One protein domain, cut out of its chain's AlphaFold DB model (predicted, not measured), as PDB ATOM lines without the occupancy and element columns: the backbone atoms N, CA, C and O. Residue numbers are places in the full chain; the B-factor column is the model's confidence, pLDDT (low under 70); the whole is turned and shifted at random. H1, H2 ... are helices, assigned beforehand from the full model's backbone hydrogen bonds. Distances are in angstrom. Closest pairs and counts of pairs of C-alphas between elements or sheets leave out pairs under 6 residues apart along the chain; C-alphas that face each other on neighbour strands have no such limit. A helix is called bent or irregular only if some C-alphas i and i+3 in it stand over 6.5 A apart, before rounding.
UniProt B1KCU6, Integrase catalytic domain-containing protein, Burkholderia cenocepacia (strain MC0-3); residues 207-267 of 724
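What this domain is: This is residues 207 to 267 of the 724 residues of the protein "Integrase catalytic domain-containing protein" of Burkholderia cenocepacia (strain MC0-3) (UniProt B1KCU6). Three short helices stand around a longer, kinked one, H2: H1 packs on it at a steep angle, H4 crosses near its first residues, and H3 sits at its other end, away from H1 and H4. H1, H2 and H4 touch one another and make the main body, and from H3 the stretch of residues 250 to 258 leads back to H4. The printed part has 61 residues with four named helices, in the order H1, H2, H3, H4, and no named strand; its class is all helix, and the helices that touch are mostly crossed. The whole is compact, with a radius of gyration of the C-alphas of 11.2 A, yet elongated in outline, spanning 33 by 20 by 20 A.

Where its parts are: Find C-alpha 225 at (276.807, 311.907, 398.820); from there H2, residues 225 to 240, runs 20.6 A to C-alpha 240 at (291.866, 299.567, 392.107). H2 has a kink of 33 degrees near residue 232, and it is irregular, but only just: C-alphas 234 and 237 are 6.6 A apart. Before it look for H1, residues 207 to 218, 16.1 A long. After it come H3, residues 242 to 249, at 10.4 A, and H4, residues 259 to 266, at 10.7 A, which ends with C-alpha 266 at (281.494, 314.926, 390.902).

How they stand to each other: Begin at the hub, H2, which touches the three other helices. H1 touches it at a steep tilt of 52 degrees, opposite ways, and the closest C-alphas, those of Ala 215 and Tyr 232, are 5.3 A apart. H4 touches H2 at residues 225 to 229 alone, about perpendicular at 81 degrees; look at His 229 and Leu 259, the closest C-alphas, 6.3 A apart. H3 touches H2 at residues 233 to 238 alone, at a steep tilt of 46 degrees, opposite ways, with the C-alphas of Arg 238 and Tyr 245 closest at 5.4 A. H1 touches H4 with residues 209 to 213 alone, about perpendicular at 88 degrees; the closest C-alphas are those of Ile 209 and Tyr 265, 6.2 A apart. H3 is apart from H1 and from H4. Every O i to N i+4 pair is within hydrogen-bond range in H1, H3 and H4; in H2 it is 10 of 12.

The domain as a whole: The two C-alphas farthest apart are those of Gly 221 and Glu 252, at 33.6 A. The printed part has no cut; the link from H2 to H3 is tight, and those from H1 to H2 and from H3 to H4 are short. The mean pLDDT of the printed part is 71.4, and 21 residues are under 70, among them residues 216 to 227 and 259 to 261.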
ATOM      1  N   GLU A 207     290.361 308.138 385.801       77.88
ATOM      2  CA  GLU A 207     289.755 306.835 386.002       77.88
ATOM      3  C   GLU A 207     289.078 306.821 387.371       77.88
ATOM      4  O   GLU A 207     287.866 306.657 387.426       77.88
ATOM      5  N   ASP A 208     289.804 307.202 388.433       80.56
ATOM      6  CA  ASP A 208     289.253 307.315 389.789       80.56
ATOM      7  C   ASP A 208     288.017 308.231 389.843       80.56
ATOM      8  O   ASP A 208     287.084 307.976 390.600       80.56
ATOM      9  N   ILE A 209     287.980 309.300 389.036       77.75
ATOM     10  CA  ILE A 209     286.822 310.204 388.923       77.75
ATOM     11  C   ILE A 209     285.635 309.510 388.241       77.75
ATOM     12  O   ILE A 209     284.489 309.737 388.636       77.75
ATOM     13  N   ASN A 210     285.874 308.679 387.228       79.38
ATOM     14  CA  ASN A 210     284.823 307.877 386.603       79.38
ATOM     15  C   ASN A 210     284.258 306.850 387.583       79.38
ATOM     16  O   ASN A 210     283.044 306.709 387.667       79.38
ATOM     17  N   ASP A 211     285.095 306.246 388.416       81.75
ATOM     18  CA  ASP A 211     284.633 305.349 389.475       81.75
ATOM     19  C   ASP A 211     283.840 306.057 390.567       81.75
ATOM     20  O   ASP A 211     282.849 305.524 391.060       81.75
ATOM     21  N   MET A 212     284.230 307.283 390.931       82.19
ATOM     22  CA  MET A 212     283.433 308.116 391.836       82.19
ATOM     23  C   MET A 212     282.042 308.399 391.245       82.19
ATOM     24  O   MET A 212     281.048 308.404 391.974       82.19
ATOM     25  N   ARG A 213     281.951 308.599 389.922       78.69
ATOM     26  CA  ARG A 213     280.674 308.777 389.208       78.69
ATOM     27  C   ARG A 213     279.877 307.479 389.140       78.69
ATOM     28  O   ARG A 213     278.673 307.503 389.378       78.69
ATOM     29  N   ASP A 214     280.516 306.351 388.870       77.12
ATOM     30  CA  ASP A 214     279.838 305.056 388.813       77.12
ATOM     31  C   ASP A 214     279.351 304.609 390.193       77.12
ATOM     32  O   ASP A 214     278.232 304.106 390.307       77.12
ATOM     33  N   ALA A 215     280.098 304.902 391.262       73.06
ATOM     34  CA  ALA A 215     279.640 304.726 392.638       73.06
ATOM     35  C   ALA A 215     278.385 305.570 392.937       73.06
ATOM     36  O   ALA A 215     277.457 305.084 393.591       73.06
ATOM     37  N   MET A 216     278.314 306.801 392.410       69.81
ATOM     38  CA  MET A 216     277.135 307.670 392.522       69.81
ATOM     39  C   MET A 216     275.937 307.117 391.730       69.81
ATOM     40  O   MET A 216     274.839 306.987 392.278       69.81
ATOM     41  N   ARG A 217     276.145 306.700 390.472       68.31
ATOM     42  CA  ARG A 217     275.104 306.096 389.616       68.31
ATOM     43  C   ARG A 217     274.574 304.783 390.179       68.31
ATOM     44  O   ARG A 217     273.370 304.525 390.132       68.31
ATOM     45  N   ARG A 218     275.458 303.947 390.730       67.06
ATOM     46  CA  ARG A 218     275.127 302.642 391.319       67.06
ATOM     47  C   ARG A 218     274.143 302.772 392.478       67.06
ATOM     48  O   ARG A 218     273.315 301.885 392.670       67.06
ATOM     49  N   LEU A 219     274.199 303.872 393.223       62.41
ATOM     50  CA  LEU A 219     273.346 304.102 394.389       62.41
ATOM     51  C   LEU A 219     271.971 304.717 394.066       62.41
ATOM     52  O   LEU A 219     271.206 304.963 395.000       62.41
ATOM     53  N   ARG A 220     271.643 304.920 392.774       52.19
ATOM     54  CA  ARG A 220     270.313 305.272 392.217       52.19
ATOM     55  C   ARG A 220     269.370 305.985 393.205       52.19
ATOM     56  O   ARG A 220     268.358 305.424 393.621       52.19
ATOM     57  N   GLY A 221     269.725 307.211 393.601       50.69
ATOM     58  CA  GLY A 221     268.858 308.126 394.361       50.69
ATOM     59  C   GLY A 221     268.522 307.735 395.810       50.69
ATOM     60  O   GLY A 221     267.784 308.462 396.461       50.69
ATOM     61  N   LYS A 222     269.039 306.622 396.349       42.62
ATOM     62  CA  LYS A 222     268.749 306.191 397.736       42.62
ATOM     63  C   LYS A 222     269.820 306.580 398.757       42.62
ATOM     64  O   LYS A 222     269.570 306.465 399.952       42.62
ATOM     65  N   ALA A 223     271.001 307.018 398.322       51.50
ATOM     66  CA  ALA A 223     272.125 307.296 399.214       51.50
ATOM     67  C   ALA A 223     272.570 308.760 399.160       51.50
ATOM     68  O   ALA A 223     272.642 309.376 398.098       51.50
ATOM     69  N   THR A 224     272.921 309.301 400.328       56.47
ATOM     70  CA  THR A 224     273.562 310.613 400.458       56.47
ATOM     71  C   THR A 224     274.931 310.608 399.768       56.47
ATOM     72  O   THR A 224     275.571 309.565 399.641       56.47
ATOM     73  N   GLN A 225     275.443 311.780 399.370       62.31
ATOM     74  CA  GLN A 225     276.807 311.907 398.820       62.31
ATOM     75  C   GLN A 225     277.884 311.329 399.758       62.31
ATOM     76  O   GLN A 225     278.944 310.916 399.300       62.31
ATOM     77  N   THR A 226     277.605 311.292 401.065       53.38
ATOM     78  CA  THR A 226     278.437 310.624 402.071       53.38
ATOM     79  C   THR A 226     278.414 309.104 401.895       53.38
ATOM     80  O   THR A 226     279.472 308.496 401.802       53.38
ATOM     81  N   GLY A 227     277.234 308.496 401.731       58.16
ATOM     82  CA  GLY A 227     277.120 307.061 401.447       58.16
ATOM     83  C   GLY A 227     277.734 306.663 400.099       58.16
ATOM     84  O   GLY A 227     278.327 305.596 399.982       58.16
ATOM     85  N   ALA A 228     277.667 307.534 399.086       71.50
ATOM     86  CA  ALA A 228     278.353 307.314 397.811       71.50
ATOM     87  C   ALA A 228     279.876 307.352 397.932       71.50
ATOM     88  O   ALA A 228     280.560 306.532 397.322       71.50
ATOM     89  N   HIS A 229     280.398 308.250 398.763       76.94
ATOM     90  CA  HIS A 229     281.821 308.335 399.061       76.94
ATOM     91  C   HIS A 229     282.331 307.110 399.836       76.94
ATOM     92  O   HIS A 229     283.355 306.541 399.464       76.94
ATOM     93  N   GLU A 230     281.595 306.651 400.849       67.38
ATOM     94  CA  GLU A 230     281.919 305.428 401.602       67.38
ATOM     95  C   GLU A 230     281.860 304.180 400.714       67.38
ATOM     96  O   GLU A 230     282.752 303.334 400.748       67.38
ATOM     97  N   SER A 231     280.835 304.097 399.865       74.06
ATOM     98  CA  SER A 231     280.638 303.015 398.899       74.06
ATOM     99  C   SER A 231     281.755 302.971 397.850       74.06
ATOM    100  O   SER A 231     282.266 301.889 397.568       74.06
ATOM    101  N   TYR A 232     282.175 304.136 397.343       83.25
ATOM    102  CA  TYR A 232     283.341 304.289 396.470       83.25
ATOM    103  C   TYR A 232     284.619 303.789 397.148       83.25
ATOM    104  O   TYR A 232     285.357 302.992 396.573       83.25
ATOM    105  N   LEU A 233     284.875 304.217 398.390       75.50
ATOM    106  CA  LEU A 233     286.067 303.794 399.122       75.50
ATOM    107  C   LEU A 233     286.069 302.284 399.394       75.50
ATOM    108  O   LEU A 233     287.106 301.641 399.267       75.50
ATOM    109  N   GLY A 234     284.916 301.714 399.747       69.88
ATOM    110  CA  GLY A 234     284.782 300.307 400.124       69.88
ATOM    111  C   GLY A 234     284.802 299.310 398.964       69.88
ATOM    112  O   GLY A 234     285.026 298.124 399.208       69.88
ATOM    113  N   LYS A 235     284.566 299.757 397.725       75.25
ATOM    114  CA  LYS A 235     284.497 298.882 396.551       75.25
ATOM    115  C   LYS A 235     285.429 299.356 395.443       75.25
ATOM    116  O   LYS A 235     286.503 298.792 395.280       75.25
ATOM    117  N   GLU A 236     285.066 300.412 394.723       81.62
ATOM    118  CA  GLU A 236     285.788 300.838 393.523       81.62
ATOM    119  C   GLU A 236     287.231 301.293 393.820       81.62
ATOM    120  O   GLU A 236     288.153 300.992 393.062       81.62
ATOM    121  N   PHE A 237     287.455 301.981 394.942       82.00
ATOM    122  CA  PHE A 237     288.796 302.380 395.367       82.00
ATOM    123  C   PHE A 237     289.617 301.190 395.876       82.00
ATOM    124  O   PHE A 237     290.793 301.075 395.540       82.00
ATOM    125  N   ARG A 238     289.007 300.296 396.667       80.94
ATOM    126  CA  ARG A 238     289.658 299.080 397.178       80.94
ATOM    127  C   ARG A 238     290.143 298.187 396.045       80.94
ATOM    128  O   ARG A 238     291.270 297.706 396.093       80.94
ATOM    129  N   ASP A 239     289.291 297.971 395.051       79.94
ATOM    130  CA  ASP A 239     289.569 297.039 393.964       79.94
ATOM    131  C   ASP A 239     290.689 297.579 393.045       79.94
ATOM    132  O   ASP A 239     291.462 296.801 392.492       79.94
ATOM    133  N   ARG A 240     290.835 298.910 392.933       79.88
ATOM    134  CA  ARG A 240     291.866 299.567 392.107       79.88
ATOM    135  C   ARG A 240     293.166 299.886 392.839       79.88
ATOM    136  O   ARG A 240     294.231 299.813 392.236       79.88
ATOM    137  N   HIS A 241     293.092 300.231 394.123       82.19
ATOM    138  CA  HIS A 241     294.244 300.603 394.953       82.19
ATOM    139  C   HIS A 241     294.309 299.744 396.232       82.19
ATOM    140  O   HIS A 241     294.208 300.284 397.342       82.19
ATOM    141  N   PRO A 242     294.499 298.412 396.120       80.38
ATOM    142  CA  PRO A 242     294.373 297.483 397.248       80.38
ATOM    143  C   PRO A 242     295.411 297.725 398.353       80.38
ATOM    144  O   PRO A 242     295.075 297.682 399.536       80.38
ATOM    145  N   GLU A 243     296.654 298.051 397.991       79.75
ATOM    146  CA  GLU A 243     297.738 298.306 398.951       79.75
ATOM    147  C   GLU A 243     297.461 299.536 399.827       79.75
ATOM    148  O   GLU A 243     297.647 299.505 401.046       79.75
ATOM    149  N   ARG A 244     296.955 300.613 399.215       78.38
ATOM    150  CA  ARG A 244     296.627 301.866 399.913       78.38
ATOM    151  C   ARG A 244     295.352 301.739 400.732       78.38
ATOM    152  O   ARG A 244     295.271 302.290 401.826       78.38
ATOM    153  N   TYR A 245     294.368 300.996 400.231       78.06
ATOM    154  CA  TYR A 245     293.173 300.678 401.001       78.06
ATOM    155  C   TYR A 245     293.526 299.868 402.257       78.06
ATOM    156  O   TYR A 245     293.075 300.214 403.345       78.06
ATOM    157  N   ALA A 246     294.405 298.866 402.139       72.94
ATOM    158  CA  ALA A 246     294.875 298.082 403.279       72.94
ATOM    159  C   ALA A 246     295.616 298.952 404.315       72.94
ATOM    160  O   ALA A 246     295.311 298.873 405.507       72.94
ATOM    161  N   ALA A 247     296.519 299.832 403.869       75.50
ATOM    162  CA  ALA A 247     297.226 300.776 404.740       75.50
ATOM    163  C   ALA A 247     296.275 301.769 405.442       75.50
ATOM    164  O   ALA A 247     296.426 302.038 406.634       75.50
ATOM    165  N   TYR A 248     295.243 302.257 404.744       74.62
ATOM    166  CA  TYR A 248     294.183 303.075 405.342       74.62
ATOM    167  C   TYR A 248     293.387 302.296 406.404       74.62
ATOM    168  O   TYR A 248     293.191 302.793 407.509       74.62
ATOM    169  N   THR A 249     292.980 301.051 406.122       70.44
ATOM    170  CA  THR A 249     292.214 300.230 407.083       70.44
ATOM    171  C   THR A 249     293.009 299.820 408.325       70.44
ATOM    172  O   THR A 249     292.412 299.634 409.382       70.44
ATOM    173  N   ARG A 250     294.343 299.725 408.230       73.31
ATOM    174  CA  ARG A 250     295.241 299.501 409.379       73.31
ATOM    175  C   ARG A 250     295.547 300.777 410.173       73.31
ATOM    176  O   ARG A 250     296.227 300.705 411.190       73.31
ATOM    177  N   GLY A 251     295.049 301.933 409.725       63.62
ATOM    178  CA  GLY A 251     295.302 303.226 410.357       63.62
ATOM    179  C   GLY A 251     296.709 303.774 410.114       63.62
ATOM    180  O   GLY A 251     297.096 304.719 410.784       63.62
ATOM    181  N   GLU A 252     297.467 303.212 409.168       72.12
ATOM    182  CA  GLU A 252     298.835 303.636 408.825       72.12
ATOM    183  C   GLU A 252     298.845 304.849 407.878       72.12
ATOM    184  O   GLU A 252     299.847 305.551 407.771       72.12
ATOM    185  N   GLN A 253     297.735 305.095 407.171       68.62
ATOM    186  CA  GLN A 253     297.575 306.195 406.217       68.62
ATOM    187  C   GLN A 253     296.253 306.937 406.417       68.62
ATOM    188  O   GLN A 253     295.250 306.380 406.861       68.62
ATOM    189  N   GLN A 254     296.235 308.217 406.042       67.44
ATOM    190  CA  GLN A 254     295.015 309.024 406.022       67.44
ATOM    191  C   GLN A 254     294.040 308.588 404.926       67.44
ATOM    192  O   GLN A 254     294.407 307.884 403.987       67.44
ATOM    193  N   ILE A 255     292.796 309.077 405.017       70.44
ATOM    194  CA  ILE A 255     291.771 308.812 404.007       70.44
ATOM    195  C   ILE A 255     292.260 309.239 402.604       70.44
ATOM    196  O   ILE A 255     292.578 310.418 402.412       70.44
ATOM    197  N   PRO A 256     292.320 308.320 401.617       74.75
ATOM    198  CA  PRO A 256     292.939 308.606 400.319       74.75
ATOM    199  C   PRO A 256     292.220 309.687 399.508       74.75
ATOM    200  O   PRO A 256     292.852 310.557 398.911       74.75
ATOM    201  N   VAL A 257     290.884 309.662 399.516       80.12
ATOM    202  CA  VAL A 257     290.027 310.681 398.903       80.12
ATOM    203  C   VAL A 257     289.094 311.203 399.980       80.12
ATOM    204  O   VAL A 257     288.287 310.455 400.524       80.12
ATOM    205  N   THR A 258     289.181 312.489 400.302       74.94
ATOM    206  CA  THR A 258     288.280 313.115 401.280       74.94
ATOM    207  C   THR A 258     286.879 313.313 400.699       74.94
ATOM    208  O   THR A 258     286.722 313.536 399.499       74.94
ATOM    209  N   LEU A 259     285.850 313.367 401.554       67.06
ATOM    210  CA  LEU A 259     284.474 313.665 401.126       67.06
ATOM    211  C   LEU A 259     284.378 314.995 400.354       67.06
ATOM    212  O   LEU A 259     283.608 315.137 399.408       67.06
ATOM    213  N   ARG A 260     285.200 315.984 400.726       57.62
ATOM    214  CA  ARG A 260     285.282 317.271 400.023       57.62
ATOM    215  C   ARG A 260     285.859 317.123 398.613       57.62
ATOM    216  O   ARG A 260     285.345 317.761 397.699       57.62
ATOM    217  N   GLN A 261     286.903 316.311 398.440       69.38
ATOM    218  CA  GLN A 261     287.470 315.996 397.125       69.38
ATOM    219  C   GLN A 261     286.473 315.208 396.276       69.38
ATOM    220  O   GLN A 261     286.230 315.588 395.138       69.38
ATOM    221  N   PHE A 262     285.817 314.197 396.847       77.75
ATOM    222  CA  PHE A 262     284.766 313.428 396.178       77.75
ATOM    223  C   PHE A 262     283.645 314.336 395.640       77.75
ATOM    224  O   PHE A 262     283.335 314.323 394.450       77.75
ATOM    225  N   ARG A 263     283.116 315.233 396.487       73.12
ATOM    226  CA  ARG A 263     282.122 316.242 396.076       73.12
ATOM    227  C   ARG A 263     282.635 317.174 394.986       73.12
ATOM    228  O   ARG A 263     281.859 317.590 394.135       73.12
ATOM    229  N   TYR A 264     283.913 317.540 395.030       72.06
ATOM    230  CA  TYR A 264     284.526 318.412 394.034       72.06
ATOM    231  C   TYR A 264     284.629 317.729 392.663       72.06
ATOM    232  O   TYR A 264     284.264 318.345 391.668       72.06
ATOM    233  N   TYR A 265     285.062 316.467 392.607       75.25
ATOM    234  CA  TYR A 265     285.242 315.730 391.349       75.25
ATOM    235  C   TYR A 265     283.925 315.334 390.665       75.25
ATOM    236  O   TYR A 265     283.878 315.209 389.441       75.25
ATOM    237  N   ILE A 266     282.842 315.192 391.434       70.12
ATOM    238  CA  ILE A 266     281.494 314.926 390.902       70.12
ATOM    239  C   ILE A 266     280.759 316.231 390.528       70.12
ATOM    240  O   ILE A 266     279.802 316.214 389.750       70.12
ATOM    241  N   ARG A 267     281.218 317.392 391.019       54.72
ATOM    242  CA  ARG A 267     280.594 318.695 390.745       54.72
ATOM    243  C   ARG A 267     280.694 319.032 389.249       54.72
ATOM    244  O   ARG A 267     281.775 319.303 388.741       54.72
TER     245      ARG A 267